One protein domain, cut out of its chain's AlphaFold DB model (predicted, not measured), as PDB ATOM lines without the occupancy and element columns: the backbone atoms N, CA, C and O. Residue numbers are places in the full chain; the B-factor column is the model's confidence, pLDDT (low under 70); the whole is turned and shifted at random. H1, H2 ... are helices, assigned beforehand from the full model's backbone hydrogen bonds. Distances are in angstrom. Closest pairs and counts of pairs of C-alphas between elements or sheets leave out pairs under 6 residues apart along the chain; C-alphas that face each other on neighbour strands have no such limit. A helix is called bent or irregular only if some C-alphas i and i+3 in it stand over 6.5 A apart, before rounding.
ATOM      1  N   GLU A 104     -42.453 -58.602 200.887       73.62
ATOM      2  CA  GLU A 104     -43.909 -58.392 200.843       73.62
ATOM      3  C   GLU A 104     -44.285 -56.943 201.177       73.62
ATOM      4  O   GLU A 104     -45.079 -56.332 200.463       73.62
ATOM      5  N   GLN A 105     -43.660 -56.339 202.190       64.25
ATOM      6  CA  GLN A 105     -43.910 -54.939 202.558       64.25
ATOM      7  C   GLN A 105     -43.488 -53.950 201.455       64.25
ATOM      8  O   GLN A 105     -44.156 -52.940 201.202       64.25
ATOM      9  N   ILE A 106     -42.387 -54.249 200.761       66.81
ATOM     10  CA  ILE A 106     -41.869 -53.426 199.662       66.81
ATOM     11  C   ILE A 106     -42.733 -53.570 198.397       66.81
ATOM     12  O   ILE A 106     -42.857 -52.611 197.637       66.81
ATOM     13  N   ASN A 107     -43.361 -54.724 198.167       59.56
ATOM     14  CA  ASN A 107     -44.243 -54.917 197.012       59.56
ATOM     15  C   ASN A 107     -45.672 -54.401 197.245       59.56
ATOM     16  O   ASN A 107     -46.259 -53.848 196.319       59.56
ATOM     17  N   VAL A 108     -46.207 -54.478 198.469       60.12
ATOM     18  CA  VAL A 108     -47.530 -53.910 198.805       60.12
ATOM     19  C   VAL A 108     -47.535 -52.380 198.694       60.12
ATOM     20  O   VAL A 108     -48.518 -51.796 198.255       60.12
ATOM     21  N   SER A 109     -46.416 -51.715 198.997       56.44
ATOM     22  CA  SER A 109     -46.303 -50.254 198.853       56.44
ATOM     23  C   SER A 109     -46.213 -49.769 197.399       56.44
ATOM     24  O   SER A 109     -46.522 -48.611 197.130       56.44
ATOM     25  N   ARG A 110     -45.837 -50.632 196.445       55.97
ATOM     26  CA  ARG A 110     -45.763 -50.282 195.011       55.97
ATOM     27  C   ARG A 110     -47.073 -50.475 194.255       55.97
ATOM     28  O   ARG A 110     -47.201 -49.942 193.161       55.97
ATOM     29  N   HIS A 111     -48.019 -51.202 194.842       52.62
ATOM     30  CA  HIS A 111     -49.372 -51.396 194.318       52.62
ATOM     31  C   HIS A 111     -50.414 -50.654 195.160       52.62
ATOM     32  O   HIS A 111     -51.574 -51.046 195.229       52.62
ATOM     33  N   CYS A 112     -50.018 -49.544 195.789       57.31
ATOM     34  CA  CYS A 112     -50.982 -48.503 196.107       57.31
ATOM     35  C   CYS A 112     -51.277 -47.772 194.792       57.31
ATOM     36  O   CYS A 112     -50.810 -46.660 194.548       57.31
ATOM     37  N   ASP A 113     -51.983 -48.462 193.894       62.41
ATOM     38  CA  ASP A 113     -52.755 -47.792 192.865       62.41
ATOM     39  C   ASP A 113     -53.716 -46.909 193.640       62.41
ATOM     40  O   ASP A 113     -54.698 -47.391 194.194       62.41
ATOM     41  N   HIS A 114     -53.339 -45.641 193.803       68.25
ATOM     42  CA  HIS A 114     -54.214 -44.651 194.395       68.25
ATOM     43  C   HIS A 114     -55.563 -44.797 193.714       68.25
ATOM     44  O   HIS A 114     -55.634 -44.648 192.484       68.25
ATOM     45  N   ASP A 115     -56.586 -45.099 194.513       86.75
ATOM     46  CA  ASP A 115     -57.961 -45.110 194.054       86.75
ATOM     47  C   ASP A 115     -58.184 -43.832 193.237       86.75
ATOM     48  O   ASP A 115     -57.616 -42.772 193.529       86.75
ATOM     49  N   GLU A 116     -58.982 -43.903 192.174       90.81
ATOM     50  CA  GLU A 116     -59.220 -42.748 191.292       90.81
ATOM     51  C   GLU A 116     -59.648 -41.500 192.089       90.81
ATOM     52  O   GLU A 116     -59.325 -40.366 191.732       90.81
ATOM     53  N   LEU A 117     -60.297 -41.741 193.230       89.88
ATOM     54  CA  LEU A 117     -60.708 -40.773 194.234       89.88
ATOM     55  C   LEU A 117     -59.523 -40.105 194.957       89.88
ATOM     56  O   LEU A 117     -59.478 -38.880 195.061       89.88
ATOM     57  N   ASP A 118     -58.526 -40.878 195.388       90.19
ATOM     58  CA  ASP A 118     -57.291 -40.350 195.975       90.19
ATOM     59  C   ASP A 118     -56.519 -39.516 194.955       90.19
ATOM     60  O   ASP A 118     -56.057 -38.412 195.260       90.19
ATOM     61  N   ARG A 119     -56.430 -39.997 193.708       92.62
ATOM     62  CA  ARG A 119     -55.792 -39.257 192.609       92.62
ATOM     63  C   ARG A 119     -56.509 -37.935 192.335       92.62
ATOM     64  O   ARG A 119     -55.858 -36.911 192.116       92.62
ATOM     65  N   PHE A 120     -57.837 -37.932 192.388       93.88
ATOM     66  CA  PHE A 120     -58.638 -36.721 192.267       93.88
ATOM     67  C   PHE A 120     -58.346 -35.730 193.403       93.88
ATOM     68  O   PHE A 120     -58.044 -34.565 193.130       93.88
ATOM     69  N   PHE A 121     -58.333 -36.171 194.664       93.56
ATOM     70  CA  PHE A 121     -58.014 -35.290 195.794       93.56
ATOM     71  C   PHE A 121     -56.582 -34.757 195.753       93.56
ATOM     72  O   PHE A 121     -56.363 -33.577 196.040       93.56
ATOM     73  N   LEU A 122     -55.622 -35.579 195.328       92.44
ATOM     74  CA  LEU A 122     -54.251 -35.150 195.069       92.44
ATOM     75  C   LEU A 122     -54.220 -34.011 194.039       92.44
ATOM     76  O   LEU A 122     -53.647 -32.959 194.332       92.44
ATOM     77  N   SER A 123     -54.920 -34.154 192.908       94.62
ATOM     78  CA  SER A 123     -54.967 -33.124 191.854       94.62
ATOM     79  C   SER A 123     -55.575 -31.789 192.321       94.62
ATOM     80  O   SER A 123     -55.073 -30.709 191.990       94.62
ATOM     81  N   ILE A 124     -56.612 -31.835 193.165       94.69
ATOM     82  CA  ILE A 124     -57.194 -30.630 193.772       94.69
ATOM     83  C   ILE A 124     -56.207 -30.007 194.755       94.69
ATOM     84  O   ILE A 124     -56.022 -28.787 194.753       94.69
ATOM     85  N   SER A 125     -55.550 -30.824 195.580       94.75
ATOM     86  CA  SER A 125     -54.611 -30.341 196.592       94.75
ATOM     87  C   SER A 125     -53.437 -29.576 195.972       94.75
ATOM     88  O   SER A 125     -53.036 -28.541 196.504       94.75
ATOM     89  N   GLU A 126     -52.933 -30.020 194.818       95.50
ATOM     90  CA  GLU A 126     -51.884 -29.320 194.070       95.50
ATOM     91  C   GLU A 126     -52.339 -27.942 193.592       95.50
ATOM     92  O   GLU A 126     -51.573 -26.980 193.642       95.50
ATOM     93  N   THR A 127     -53.598 -27.826 193.171       95.88
ATOM     94  CA  THR A 127     -54.173 -26.552 192.726       95.88
ATOM     95  C   THR A 127     -54.398 -25.607 193.906       95.88
ATOM     96  O   THR A 127     -54.027 -24.436 193.837       95.88
ATOM     97  N   VAL A 128     -54.933 -26.106 195.026       95.94
ATOM     98  CA  VAL A 128     -55.159 -25.301 196.239       95.94
ATOM     99  C   VAL A 128     -53.835 -24.811 196.832       95.94
ATOM    100  O   VAL A 128     -53.756 -23.679 197.293       95.94
ATOM    101  N   LYS A 129     -52.747 -25.581 196.749       96.00
ATOM    102  CA  LYS A 129     -51.424 -25.122 197.213       96.00
ATOM    103  C   LYS A 129     -50.892 -23.898 196.457       96.00
ATOM    104  O   LYS A 129     -50.092 -23.157 197.019       96.00
ATOM    105  N   LYS A 130     -51.327 -23.677 195.211       97.19
ATOM    106  CA  LYS A 130     -50.898 -22.537 194.379       97.19
ATOM    107  C   LYS A 130     -51.684 -21.251 194.653       97.19
ATOM    108  O   LYS A 130     -51.257 -20.191 194.202       97.19
ATOM    109  N   VAL A 131     -52.821 -21.311 195.358       96.62
ATOM    110  CA  VAL A 131     -53.600 -20.101 195.688       96.62
ATOM    111  C   VAL A 131     -53.044 -19.391 196.926       96.62
ATOM    112  O   VAL A 131     -52.269 -19.967 197.688       96.62
ATOM    113  N   SER A 132     -53.438 -18.132 197.148       98.12
ATOM    114  CA  SER A 132     -52.972 -17.355 198.303       98.12
ATOM    115  C   SER A 132     -53.373 -18.009 199.638       98.12
ATOM    116  O   SER A 132     -54.445 -18.618 199.714       98.12
ATOM    117  N   PRO A 133     -52.580 -17.857 200.720       98.12
ATOM    118  CA  PRO A 133     -52.859 -18.500 202.010       98.12
ATOM    119  C   PRO A 133     -54.270 -18.233 202.553       98.12
ATOM    120  O   PRO A 133     -54.909 -19.123 203.113       98.12
ATOM    121  N   TYR A 134     -54.795 -17.026 202.325       98.06
ATOM    122  CA  TYR A 134     -56.165 -16.669 202.687       98.06
ATOM    123  C   TYR A 134     -57.208 -17.531 201.955       98.06
ATOM    124  O   TYR A 134     -58.108 -18.096 202.579       98.06
ATOM    125  N   LEU A 135     -57.061 -17.704 200.638       97.50
ATOM    126  CA  LEU A 135     -57.964 -18.542 199.846       97.50
ATOM    127  C   LEU A 135     -57.816 -20.029 200.183       97.50
ATOM    128  O   LEU A 135     -58.813 -20.750 200.157       97.50
ATOM    129  N   GLN A 136     -56.619 -20.485 200.567       97.88
ATOM    130  CA  GLN A 136     -56.417 -21.846 201.076       97.88
ATOM    131  C   GLN A 136     -57.222 -22.091 202.355       97.88
ATOM    132  O   GLN A 136     -57.874 -23.127 202.480       97.88
ATOM    133  N   ALA A 137     -57.224 -21.131 203.287       97.75
ATOM    134  CA  ALA A 137     -57.999 -21.225 204.522       97.75
ATOM    135  C   ALA A 137     -59.509 -21.295 204.243       97.75
ATOM    136  O   ALA A 137     -60.202 -22.142 204.811       97.75
ATOM    137  N   ILE A 138     -60.009 -20.471 203.314       97.62
ATOM    138  CA  ILE A 138     -61.412 -20.521 202.874       97.62
ATOM    139  C   ILE A 138     -61.736 -21.870 202.230       97.62
ATOM    140  O   ILE A 138     -62.756 -22.471 202.564       97.62
ATOM    141  N   ALA A 139     -60.889 -22.354 201.318       97.19
ATOM    142  CA  ALA A 139     -61.089 -23.635 200.647       97.19
ATOM    143  C   ALA A 139     -61.144 -24.785 201.661       97.19
ATOM    144  O   ALA A 139     -62.100 -25.555 201.656       97.19
ATOM    145  N   LYS A 140     -60.188 -24.832 202.598       96.12
ATOM    146  CA  LYS A 140     -60.153 -25.819 203.683       96.12
ATOM    147  C   LYS A 140     -61.430 -25.789 204.522       96.12
ATOM    148  O   LYS A 140     -62.013 -26.840 204.767       96.12
ATOM    149  N   ASN A 141     -61.876 -24.601 204.935       97.75
ATOM    150  CA  ASN A 141     -63.087 -24.459 205.741       97.75
ATOM    151  C   ASN A 141     -64.338 -24.926 204.973       97.75
ATOM    152  O   ASN A 141     -65.162 -25.664 205.510       97.75
ATOM    153  N   LYS A 142     -64.449 -24.576 203.685       97.19
ATOM    154  CA  LYS A 142     -65.562 -25.015 202.828       97.19
ATOM    155  C   LYS A 142     -65.579 -26.526 202.622       97.19
ATOM    156  O   LYS A 142     -66.646 -27.123 202.726       97.19
ATOM    157  N   THR A 143     -64.428 -27.140 202.352       95.56
ATOM    158  CA  THR A 143     -64.317 -28.596 202.202       95.56
ATOM    159  C   THR A 143     -64.693 -29.305 203.497       95.56
ATOM    160  O   THR A 143     -65.505 -30.221 203.458       95.56
ATOM    161  N   PHE A 144     -64.169 -28.854 204.641       96.94
ATOM    162  CA  PHE A 144     -64.511 -29.435 205.940       96.94
ATOM    163  C   PHE A 144     -66.012 -29.328 206.227       96.94
ATOM    164  O   PHE A 144     -66.649 -30.331 206.522       96.94
ATOM    165  N   SER A 145     -66.590 -28.138 206.040       97.56
ATOM    166  CA  SER A 145     -68.026 -27.908 206.243       97.56
ATOM    167  C   SER A 145     -68.892 -28.831 205.380       97.56
ATOM    168  O   SER A 145     -69.863 -29.393 205.876       97.56
ATOM    169  N   LEU A 146     -68.530 -29.017 204.105       97.06
ATOM    170  CA  LEU A 146     -69.245 -29.904 203.185       97.06
ATOM    171  C   LEU A 146     -69.169 -31.370 203.636       97.06
ATOM    172  O   LEU A 146     -70.189 -32.052 203.669       97.06
ATOM    173  N   VAL A 147     -67.975 -31.850 203.993       95.94
ATOM    174  CA  VAL A 147     -67.783 -33.232 204.455       95.94
ATOM    175  C   VAL A 147     -68.576 -33.476 205.737       95.94
ATOM    176  O   VAL A 147     -69.315 -34.451 205.808       95.94
ATOM    177  N   SER A 148     -68.520 -32.556 206.703       97.19
ATOM    178  CA  SER A 148     -69.303 -32.659 207.938       97.19
ATOM    179  C   SER A 148     -70.812 -32.653 207.685       97.19
ATOM    180  O   SER A 148     -71.545 -33.389 208.341       97.19
ATOM    181  N   GLU A 149     -71.298 -31.857 206.727       96.94
ATOM    182  CA  GLU A 149     -72.708 -31.881 206.326       96.94
ATOM    183  C   GLU A 149     -73.098 -33.250 205.748       96.94
ATOM    184  O   GLU A 149     -74.121 -33.815 206.138       96.94
ATOM    185  N   MET A 150     -72.270 -33.817 204.868       95.44
ATOM    186  CA  MET A 150     -72.502 -35.144 204.293       95.44
ATOM    187  C   MET A 150     -72.480 -36.248 205.358       95.44
ATOM    188  O   MET A 150     -73.339 -37.128 205.345       95.44
ATOM    189  N   GLU A 151     -71.544 -36.196 206.304       95.06
ATOM    190  CA  GLU A 151     -71.480 -37.126 207.437       95.06
ATOM    191  C   GLU A 151     -72.740 -37.033 208.305       95.06
ATOM    192  O   GLU A 151     -73.351 -38.051 208.634       95.06
ATOM    193  N   LEU A 152     -73.197 -35.816 208.619       95.56
ATOM    194  CA  LEU A 152     -74.441 -35.601 209.359       95.56
ATOM    195  C   LEU A 152     -75.660 -36.138 208.604       95.56
ATOM    196  O   LEU A 152     -76.528 -36.744 209.226       95.56
ATOM    197  N   GLN A 153     -75.728 -35.973 207.283       94.25
ATOM    198  CA  GLN A 153     -76.805 -36.537 206.461       94.25
ATOM    199  C   GLN A 153     -76.799 -38.070 206.459       94.25
ATOM    200  O   GLN A 153     -77.869 -38.681 206.457       94.25
ATOM    201  N   GLN A 154     -75.628 -38.708 206.501       91.31
ATOM    202  CA  GLN A 154     -75.529 -40.165 206.631       91.31
ATOM    203  C   GLN A 154     -76.001 -40.652 208.005       91.31
ATOM    204  O   GLN A 154     -76.670 -41.679 208.092       91.31
ATOM    205  N   LEU A 155     -75.703 -39.901 209.069       90.31
ATOM    206  CA  LEU A 155     -76.173 -40.205 210.425       90.31
ATOM    207  C   LEU A 155     -77.675 -39.942 210.599       90.31
ATOM    208  O   LEU A 155     -78.353 -40.689 211.302       90.31
ATOM    209  N   ALA A 156     -78.185 -38.880 209.973       86.44
ATOM    210  CA  ALA A 156     -79.582 -38.462 210.050       86.44
ATOM    211  C   ALA A 156     -80.494 -39.225 209.085       86.44
ATOM    212  O   ALA A 156     -81.710 -39.218 209.277       86.44
ATOM    213  N   SER A 157     -79.935 -39.870 208.054       75.19
ATOM    214  CA  SER A 157     -80.719 -40.689 207.136       75.19
ATOM    215  C   SER A 157     -81.423 -41.776 207.944       75.19
ATOM    216  O   SER A 157     -80.748 -42.604 208.569       75.19
TER     217      SER A 157
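Overview. This is residues 104 to 157 of the 288 residues of the protein "BESS domain-containing protein" of Eumeta variegata (UniProt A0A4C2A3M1). Two helices, H2 and the much longer H3, meet near their ends at the link of residues 130 to 132 and open from there as a narrow V with unequal arms, while a short helix, H1, sticks out beyond the open end of H2 and packs on neither. The outline is flat and extended, with spans of 40 by 37 by 16 A and a radius of gyration of the C-alphas of 15.7 A. The printed part has 54 residues, with three named helices in the order H1, H2, H3 and no named strand. The class is all helix, and 46 of the 54 printed residues are in the named helices.

Along the chain. H1 is residues 104 to 111, 11.0 A from first to last C-alpha, and C-alpha 104 stands at (-43.909, -58.392, 200.843). Residues 112 to 115 make a tight link to H2, which is residues 116 to 129 and 20.2 A long from first to last C-alpha. C-alpha 129 is at (-51.424, -25.122, 197.213). Residues 130 to 132 make a tight link to H3, residues 133 to 156, the longest helix at 34.3 A from first to last C-alpha. C-alpha 156 is at (-79.582, -38.462, 210.050). No helix is bent or irregular.

Arrangement. H1 touches no helix: it is apart from H2, which follows it in the chain, and apart from H3. H2 and H3 form a helical hairpin, running opposite ways. They only just touch, with 3 pairs of C-alphas within 8 A: H2 touches H3 with residues 128 to 129 alone, and H3 touches H2 with residues 136 to 139 alone. The closest C-alphas of the two are those of Val 128 and Gln 136, 6.1 A apart. Their lines stand at a shallow tilt of 33 degrees, only just short of steep, and their centres are 15.7 A apart. In H2 and H3 every O i to N i+4 pair is within hydrogen-bond range; in H1 this holds for 2 of 4.

Size, cuts and confidence. The two C-alphas farthest apart are those of Glu 104 and Tyr 134, at 43.5 A, and the C-alphas of the first and last printed residues, Glu 104 and Ser 157, are 41.3 A apart. Three stretches stand free: residues 104 to 113, of which 104 to 111 belong to H1; residues 115 to 121, of which 116 to 121 belong to H2; and residues 141 to 157, of which 141 to 156 belong to H3. The printed part has no cut and no long link. The mean pLDDT of the printed part is 87.8. Residues 105 to 114 are under 70, and the mean is 61 in H1, against 94 in H2 and 96 in H3.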